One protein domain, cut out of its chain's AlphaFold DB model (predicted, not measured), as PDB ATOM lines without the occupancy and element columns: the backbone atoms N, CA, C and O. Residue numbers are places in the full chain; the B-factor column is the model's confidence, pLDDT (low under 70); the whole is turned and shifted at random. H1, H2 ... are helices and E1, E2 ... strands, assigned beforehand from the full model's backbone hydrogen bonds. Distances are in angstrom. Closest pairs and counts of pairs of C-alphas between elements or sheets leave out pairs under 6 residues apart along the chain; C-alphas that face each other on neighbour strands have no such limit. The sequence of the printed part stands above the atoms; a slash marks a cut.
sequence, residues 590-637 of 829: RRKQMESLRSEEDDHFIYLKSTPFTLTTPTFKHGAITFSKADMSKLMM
ATOM      1  N   ARG A 590     -18.518 -22.469  39.904       85.94
ATOM      2  CA  ARG A 590     -17.153 -21.975  40.187       85.94
ATOM      3  C   ARG A 590     -16.240 -22.105  38.971       85.94
ATOM      4  O   ARG A 590     -15.570 -21.138  38.609       85.94
ATOM      5  N   ARG A 591     -16.247 -23.262  38.297       84.75
ATOM      6  CA  ARG A 591     -15.457 -23.480  37.073       84.75
ATOM      7  C   ARG A 591     -15.809 -22.459  35.990       84.75
ATOM      8  O   ARG A 591     -14.913 -21.844  35.421       84.75
ATOM      9  N   LYS A 592     -17.103 -22.205  35.768       86.88
ATOM     10  CA  LYS A 592     -17.583 -21.226  34.780       86.88
ATOM     11  C   LYS A 592     -17.178 -19.780  35.107       86.88
ATOM     12  O   LYS A 592     -16.921 -19.009  34.188       86.88
ATOM     13  N   GLN A 593     -17.068 -19.414  36.388       82.75
ATOM     14  CA  GLN A 593     -16.526 -18.108  36.793       82.75
ATOM     15  C   GLN A 593     -15.014 -17.992  36.536       82.75
ATOM     16  O   GLN A 593     -14.565 -16.955  36.057       82.75
ATOM     17  N   MET A 594     -14.242 -19.054  36.789       75.94
ATOM     18  CA  MET A 594     -12.798 -19.083  36.501       75.94
ATOM     19  C   MET A 594     -12.509 -18.989  34.992       75.94
ATOM     20  O   MET A 594     -11.626 -18.239  34.584       75.94
ATOM     21  N   GLU A 595     -13.290 -19.691  34.165       78.06
ATOM     22  CA  GLU A 595     -13.223 -19.613  32.695       78.06
ATOM     23  C   GLU A 595     -13.522 -18.182  32.189       78.06
ATOM     24  O   GLU A 595     -12.837 -17.665  31.305       78.06
ATOM     25  N   SER A 596     -14.511 -17.510  32.799       76.00
ATOM     26  CA  SER A 596     -14.896 -16.131  32.464       76.00
ATOM     27  C   SER A 596     -13.790 -15.124  32.785       76.00
ATOM     28  O   SER A 596     -13.431 -14.331  31.922       76.00
ATOM     29  N   LEU A 597     -13.216 -15.177  33.993       65.19
ATOM     30  CA  LEU A 597     -12.140 -14.263  34.406       65.19
ATOM     31  C   LEU A 597     -10.894 -14.408  33.526       65.19
ATOM     32  O   LEU A 597     -10.286 -13.412  33.149       65.19
ATOM     33  N   ARG A 598     -10.550 -15.642  33.140       63.28
ATOM     34  CA  ARG A 598      -9.412 -15.911  32.251       63.28
ATOM     35  C   ARG A 598      -9.612 -15.350  30.837       63.28
ATOM     36  O   ARG A 598      -8.641 -14.998  30.182       63.28
ATOM     37  N   SER A 599     -10.861 -15.246  30.382       61.28
ATOM     38  CA  SER A 599     -11.197 -14.739  29.045       61.28
ATOM     39  C   SER A 599     -11.062 -13.214  28.920       61.28
ATOM     40  O   SER A 599     -10.854 -12.712  27.819       61.28
ATOM     41  N   GLU A 600     -11.173 -12.470  30.026       62.88
ATOM     42  CA  GLU A 600     -11.118 -10.996  30.023       62.88
ATOM     43  C   GLU A 600      -9.682 -10.439  29.948       62.88
ATOM     44  O   GLU A 600      -9.485  -9.317  29.478       62.88
ATOM     45  N   GLU A 601      -8.669 -11.209  30.365       61.19
ATOM     46  CA  GLU A 601      -7.260 -10.781  30.335       61.19
ATOM     47  C   GLU A 601      -6.622 -10.939  28.940       61.19
ATOM     48  O   GLU A 601      -5.838 -10.084  28.513       61.19
ATOM     49  N   ASP A 602      -7.001 -11.980  28.191       63.25
ATOM     50  CA  ASP A 602      -6.482 -12.249  26.841       63.25
ATOM     51  C   ASP A 602      -7.009 -11.271  25.774       63.25
ATOM     52  O   ASP A 602      -6.334 -11.027  24.774       63.25
ATOM     53  N   ASP A 603      -8.166 -10.632  25.987       73.06
ATOM     54  CA  ASP A 603      -8.807  -9.748  24.996       73.06
ATOM     55  C   ASP A 603      -8.014  -8.442  24.724       73.06
ATOM     56  O   ASP A 603      -8.326  -7.679  23.803       73.06
ATOM     57  N   HIS A 604      -6.939  -8.179  25.481       89.81
ATOM     58  CA  HIS A 604      -5.987  -7.095  25.211       89.81
ATOM     59  C   HIS A 604      -4.834  -7.484  24.261       89.81
ATOM     60  O   HIS A 604      -4.155  -6.593  23.735       89.81
ATOM     61  N   PHE A 605      -4.607  -8.779  24.012       89.25
ATOM     62  CA  PHE A 605      -3.448  -9.275  23.266       89.25
ATOM     63  C   PHE A 605      -3.839 -10.109  22.044       89.25
ATOM     64  O   PHE A 605      -4.622 -11.050  22.103       89.25
ATOM     65  N   ILE A 606      -3.242  -9.775  20.901       89.75
ATOM     66  CA  ILE A 606      -3.363 -10.540  19.661       89.75
ATOM     67  C   ILE A 606      -2.165 -11.486  19.588       89.75
ATOM     68  O   ILE A 606      -1.024 -11.053  19.424       89.75
ATOM     69  N   TYR A 607      -2.440 -12.780  19.731       89.06
ATOM     70  CA  TYR A 607      -1.452 -13.852  19.663       89.06
ATOM     71  C   TYR A 607      -1.250 -14.293  18.209       89.06
ATOM     72  O   TYR A 607      -2.106 -14.971  17.636       89.06
ATOM     73  N   LEU A 608      -0.115 -13.940  17.598       87.00
ATOM     74  CA  LEU A 608       0.239 -14.469  16.279       87.00
ATOM     75  C   LEU A 608       0.778 -15.902  16.393       87.00
ATOM     76  O   LEU A 608       1.632 -16.202  17.232       87.00
ATOM     77  N   LYS A 609       0.305 -16.778  15.498       79.38
ATOM     78  CA  LYS A 609       0.807 -18.149  15.333       79.38
ATOM     79  C   LYS A 609       2.184 -18.127  14.660       79.38
ATOM     80  O   LYS A 609       2.284 -18.223  13.440       79.38
ATOM     81  N   SER A 610       3.242 -18.002  15.453       82.88
ATOM     82  CA  SER A 610       4.607 -18.313  15.019       82.88
ATOM     83  C   SER A 610       4.764 -19.809  14.732       82.88
ATOM     84  O   SER A 610       4.092 -20.641  15.346       82.88
ATOM     85  N   THR A 611       5.688 -20.174  13.840       77.75
ATOM     86  CA  THR A 611       6.119 -21.572  13.717       77.75
ATOM     87  C   THR A 611       6.732 -22.031  15.047       77.75
ATOM     88  O   THR A 611       7.493 -21.277  15.659       77.75
ATOM     89  N   PRO A 612       6.439 -23.257  15.525       72.94
ATOM     90  CA  PRO A 612       6.870 -23.712  16.851       72.94
ATOM     91  C   PRO A 612       8.383 -23.957  16.975       72.94
ATOM     92  O   PRO A 612       8.842 -24.312  18.058       72.94
ATOM     93  N   PHE A 613       9.146 -23.768  15.897       76.38
ATOM     94  CA  PHE A 613      10.588 -23.981  15.813       76.38
ATOM     95  C   PHE A 613      11.245 -22.854  15.010       76.38
ATOM     96  O   PHE A 613      10.673 -22.379  14.023       76.38
ATOM     97  N   THR A 614      12.453 -22.449  15.406       74.94
ATOM     98  CA  THR A 614      13.322 -21.603  14.578       74.94
ATOM     99  C   THR A 614      13.946 -22.449  13.469       74.94
ATOM    100  O   THR A 614      14.494 -23.513  13.751       74.94
ATOM    101  N   LEU A 615      13.941 -21.965  12.223       76.75
ATOM    102  CA  LEU A 615      14.492 -22.705  11.074       76.75
ATOM    103  C   LEU A 615      16.005 -22.992  11.217       76.75
ATOM    104  O   LEU A 615      16.496 -23.996  10.713       76.75
ATOM    105  N   THR A 616      16.729 -22.154  11.964       80.69
ATOM    106  CA  THR A 616      18.156 -22.316  12.296       80.69
ATOM    107  C   THR A 616      18.429 -23.156  13.550       80.69
ATOM    108  O   THR A 616      19.542 -23.650  13.711       80.69
ATOM    109  N   THR A 617      17.452 -23.324  14.449       81.00
ATOM    110  CA  THR A 617      17.615 -24.010  15.746       81.00
ATOM    111  C   THR A 617      16.330 -24.758  16.134       81.00
ATOM    112  O   THR A 617      15.533 -24.235  16.917       81.00
ATOM    113  N   PRO A 618      16.108 -25.995  15.642       77.50
ATOM    114  CA  PRO A 618      14.860 -26.737  15.868       77.50
ATOM    115  C   PRO A 618      14.640 -27.193  17.323       77.50
ATOM    116  O   PRO A 618      13.559 -27.657  17.671       77.50
ATOM    117  N   THR A 619      15.636 -27.047  18.200       84.69
ATOM    118  CA  THR A 619      15.483 -27.227  19.653       84.69
ATOM    119  C   THR A 619      14.840 -26.019  20.339       84.69
ATOM    120  O   THR A 619      14.276 -26.171  21.425       84.69
ATOM    121  N   PHE A 620      14.891 -24.828  19.734       80.69
ATOM    122  CA  PHE A 620      14.337 -23.609  20.314       80.69
ATOM    123  C   PHE A 620      12.870 -23.433  19.915       80.69
ATOM    124  O   PHE A 620      12.537 -23.243  18.742       80.69
ATOM    125  N   LYS A 621      11.982 -23.482  20.913       82.69
ATOM    126  CA  LYS A 621      10.548 -23.248  20.729       82.69
ATOM    127  C   LYS A 621      10.214 -21.789  20.997       82.69
ATOM    128  O   LYS A 621      10.287 -21.333  22.137       82.69
ATOM    129  N   HIS A 622       9.798 -21.067  19.960       80.75
ATOM    130  CA  HIS A 622       9.213 -19.741  20.136       80.75
ATOM    131  C   HIS A 622       7.839 -19.863  20.809       80.75
ATOM    132  O   HIS A 622       6.979 -20.614  20.346       80.75
ATOM    133  N   GLY A 623       7.624 -19.103  21.886       87.12
ATOM    134  CA  GLY A 623       6.278 -18.856  22.405       87.12
ATOM    135  C   GLY A 623       5.444 -18.047  21.404       87.12
ATOM    136  O   GLY A 623       5.998 -17.383  20.528       87.12
ATOM    137  N   ALA A 624       4.117 -18.092  21.541       84.88
ATOM    138  CA  ALA A 624       3.214 -17.304  20.702       84.88
ATOM    139  C   ALA A 624       3.528 -15.803  20.823       84.88
ATOM    140  O   ALA A 624       3.708 -15.289  21.929       84.88
ATOM    141  N   ILE A 625       3.598 -15.097  19.692       87.50
ATOM    142  CA  ILE A 625       4.044 -13.700  19.676       87.50
ATOM    143  C   ILE A 625       2.860 -12.794  20.033       87.50
ATOM    144  O   ILE A 625       1.916 -12.655  19.255       87.50
ATOM    145  N   THR A 626       2.915 -12.191  21.219       90.62
ATOM    146  CA  THR A 626       1.872 -11.317  21.771       90.62
ATOM    147  C   THR A 626       2.030  -9.871  21.307       90.62
ATOM    148  O   THR A 626       3.014  -9.216  21.654       90.62
ATOM    149  N   PHE A 627       1.028  -9.331  20.615       87.06
ATOM    150  CA  PHE A 627       0.933  -7.901  20.303       87.06
ATOM    151  C   PHE A 627      -0.172  -7.253  21.130       87.06
ATOM    152  O   PHE A 627      -1.283  -7.777  21.176       87.06
ATOM    153  N   SER A 628       0.082  -6.099  21.754       90.31
ATOM    154  CA  SER A 628      -1.010  -5.355  22.390       90.31
ATOM    155  C   SER A 628      -1.953  -4.781  21.321       90.31
ATOM    156  O   SER A 628      -1.521  -4.294  20.269       90.31
ATOM    157  N   LYS A 629      -3.261  -4.792  21.597       85.94
ATOM    158  CA  LYS A 629      -4.301  -4.181  20.737       85.94
ATOM    159  C   LYS A 629      -4.039  -2.675  20.517       85.94
ATOM    160  O   LYS A 629      -4.371  -2.113  19.469       85.94
ATOM    161  N   ALA A 630      -3.394  -2.027  21.491       86.62
ATOM    162  CA  ALA A 630      -2.965  -0.632  21.424       86.62
ATOM    163  C   ALA A 630      -1.803  -0.405  20.434       86.62
ATOM    164  O   ALA A 630      -1.836   0.554  19.666       86.62
ATOM    165  N   ASP A 631      -0.804  -1.289  20.396       81.88
ATOM    166  CA  ASP A 631       0.320  -1.157  19.459       81.88
ATOM    167  C   ASP A 631      -0.097  -1.494  18.023       81.88
ATOM    168  O   ASP A 631       0.298  -0.793  17.095       81.88
ATOM    169  N   MET A 632      -0.975  -2.486  17.839       79.62
ATOM    170  CA  MET A 632      -1.578  -2.808  16.537       79.62
ATOM    171  C   MET A 632      -2.344  -1.617  15.942       79.62
ATOM    172  O   MET A 632      -2.110  -1.241  14.793       79.62
ATOM    173  N   SER A 633      -3.208  -0.958  16.723       75.12
ATOM    174  CA  SER A 633      -3.928   0.238  16.246       75.12
ATOM    175  C   SER A 633      -2.987   1.413  15.937       75.12
ATOM    176  O   SER A 633      -3.178   2.107  14.940       75.12
ATOM    177  N   LYS A 634      -1.919   1.592  16.723       76.25
ATOM    178  CA  LYS A 634      -0.865   2.597  16.499       76.25
ATOM    179  C   LYS A 634       0.024   2.307  15.280       76.25
ATOM    180  O   LYS A 634       0.597   3.246  14.726       76.25
ATOM    181  N   LEU A 635       0.147   1.041  14.877       68.69
ATOM    182  CA  LEU A 635       0.838   0.617  13.658       68.69
ATOM    183  C   LEU A 635      -0.033   0.865  12.419       68.69
ATOM    184  O   LEU A 635       0.450   1.433  11.444       68.69
ATOM    185  N   MET A 636      -1.321   0.502  12.471       64.75
ATOM    186  CA  MET A 636      -2.245   0.685  11.343       64.75
ATOM    187  C   MET A 636      -2.548   2.165  11.058       64.75
ATOM    188  O   MET A 636      -2.478   2.568   9.904       64.75
ATOM    189  N   MET A 637      -2.754   3.002  12.087       59.81
ATOM    190  CA  MET A 637      -2.971   4.467  11.974       59.81
ATOM    191  C   MET A 637      -1.705   5.262  11.554       59.81
ATOM    192  O   MET A 637      -1.528   6.428  11.914       59.81
TER     193      MET A 637
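AT A GLANCE: This is residues 590 to 637 of the 829 residues of an uncharacterized protein of Stachybotrys chartarum (strain CBS 109288 / IBT 7711) (UniProt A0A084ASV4). What shape do these atoms make? The printed part is a flat, open, three-armed shape: a small two-strand hairpin, E1 and E2, runs out at one end into a long loop, residues 609 to 624, and at its other end leads to two helices, H1 and H2, which point away from each other. Residues 590 to 601 of H1 stick out free. What are its parts and size? The printed part has 48 residues, with two named helices and two named strands in the order H1, E1, E2, H2; the sheet, in the order E1 - E2, is antiparallel, and the class is mixed, helices and strands. The whole is extended, with a radius of gyration of the C-alphas of 15.1 A and spans of 44 by 35 by 10 A.

IN THESE COORDINATES: Where does the first helix run? H1 is residues 590 to 602, 19.7 A from first to last C-alpha, and begins with C-alpha 590 at (-17.153, -21.975, 40.187). Where are the strands? E1 is residues 605 to 608, 9.5 A long, with C-alpha 605 at (-3.448, -9.275, 23.266). E2 is residues 625 to 628, 10.1 A long. Where is the last helix? H2 is residues 629 to 636, 10.8 A long, and ends with C-alpha 636 at (-2.245, 0.685, 11.343).

HOW THE PARTS SIT: How do the strands pair? E1 and E2 form a hairpin of antiparallel neighbours, with 149 degrees between their directions. The C-alphas of Phe 605 and Ser 628, which face each other, are 4.7 A apart. N 606 and O 627, at 2.8 A, and N 608 and O 625, at 2.9 A, are within hydrogen-bond range. How do the helices stand? H1 is apart from E2 and from H2. The closest C-alphas of E1 and H2, those of Phe 605 and Lys 629, are 5.8 A apart. How are the helices' backbones formed? In H2 every O i to N i+4 pair is within hydrogen-bond range; in H1 7 of 9 are.

THE WHOLE: How far does it reach? The two C-alphas farthest apart in the domain, those of Arg 590 and Thr 616, are 45.0 A apart. How is it linked? The printed part has no cut. The links H1 to E1 and E2 to H2 are tight, and the link E1 to E2, with 16 residues, is long. Where is confidence low? The mean pLDDT of the printed part is 78.8, and residues 597 to 602 and 635 to 637 are under 70.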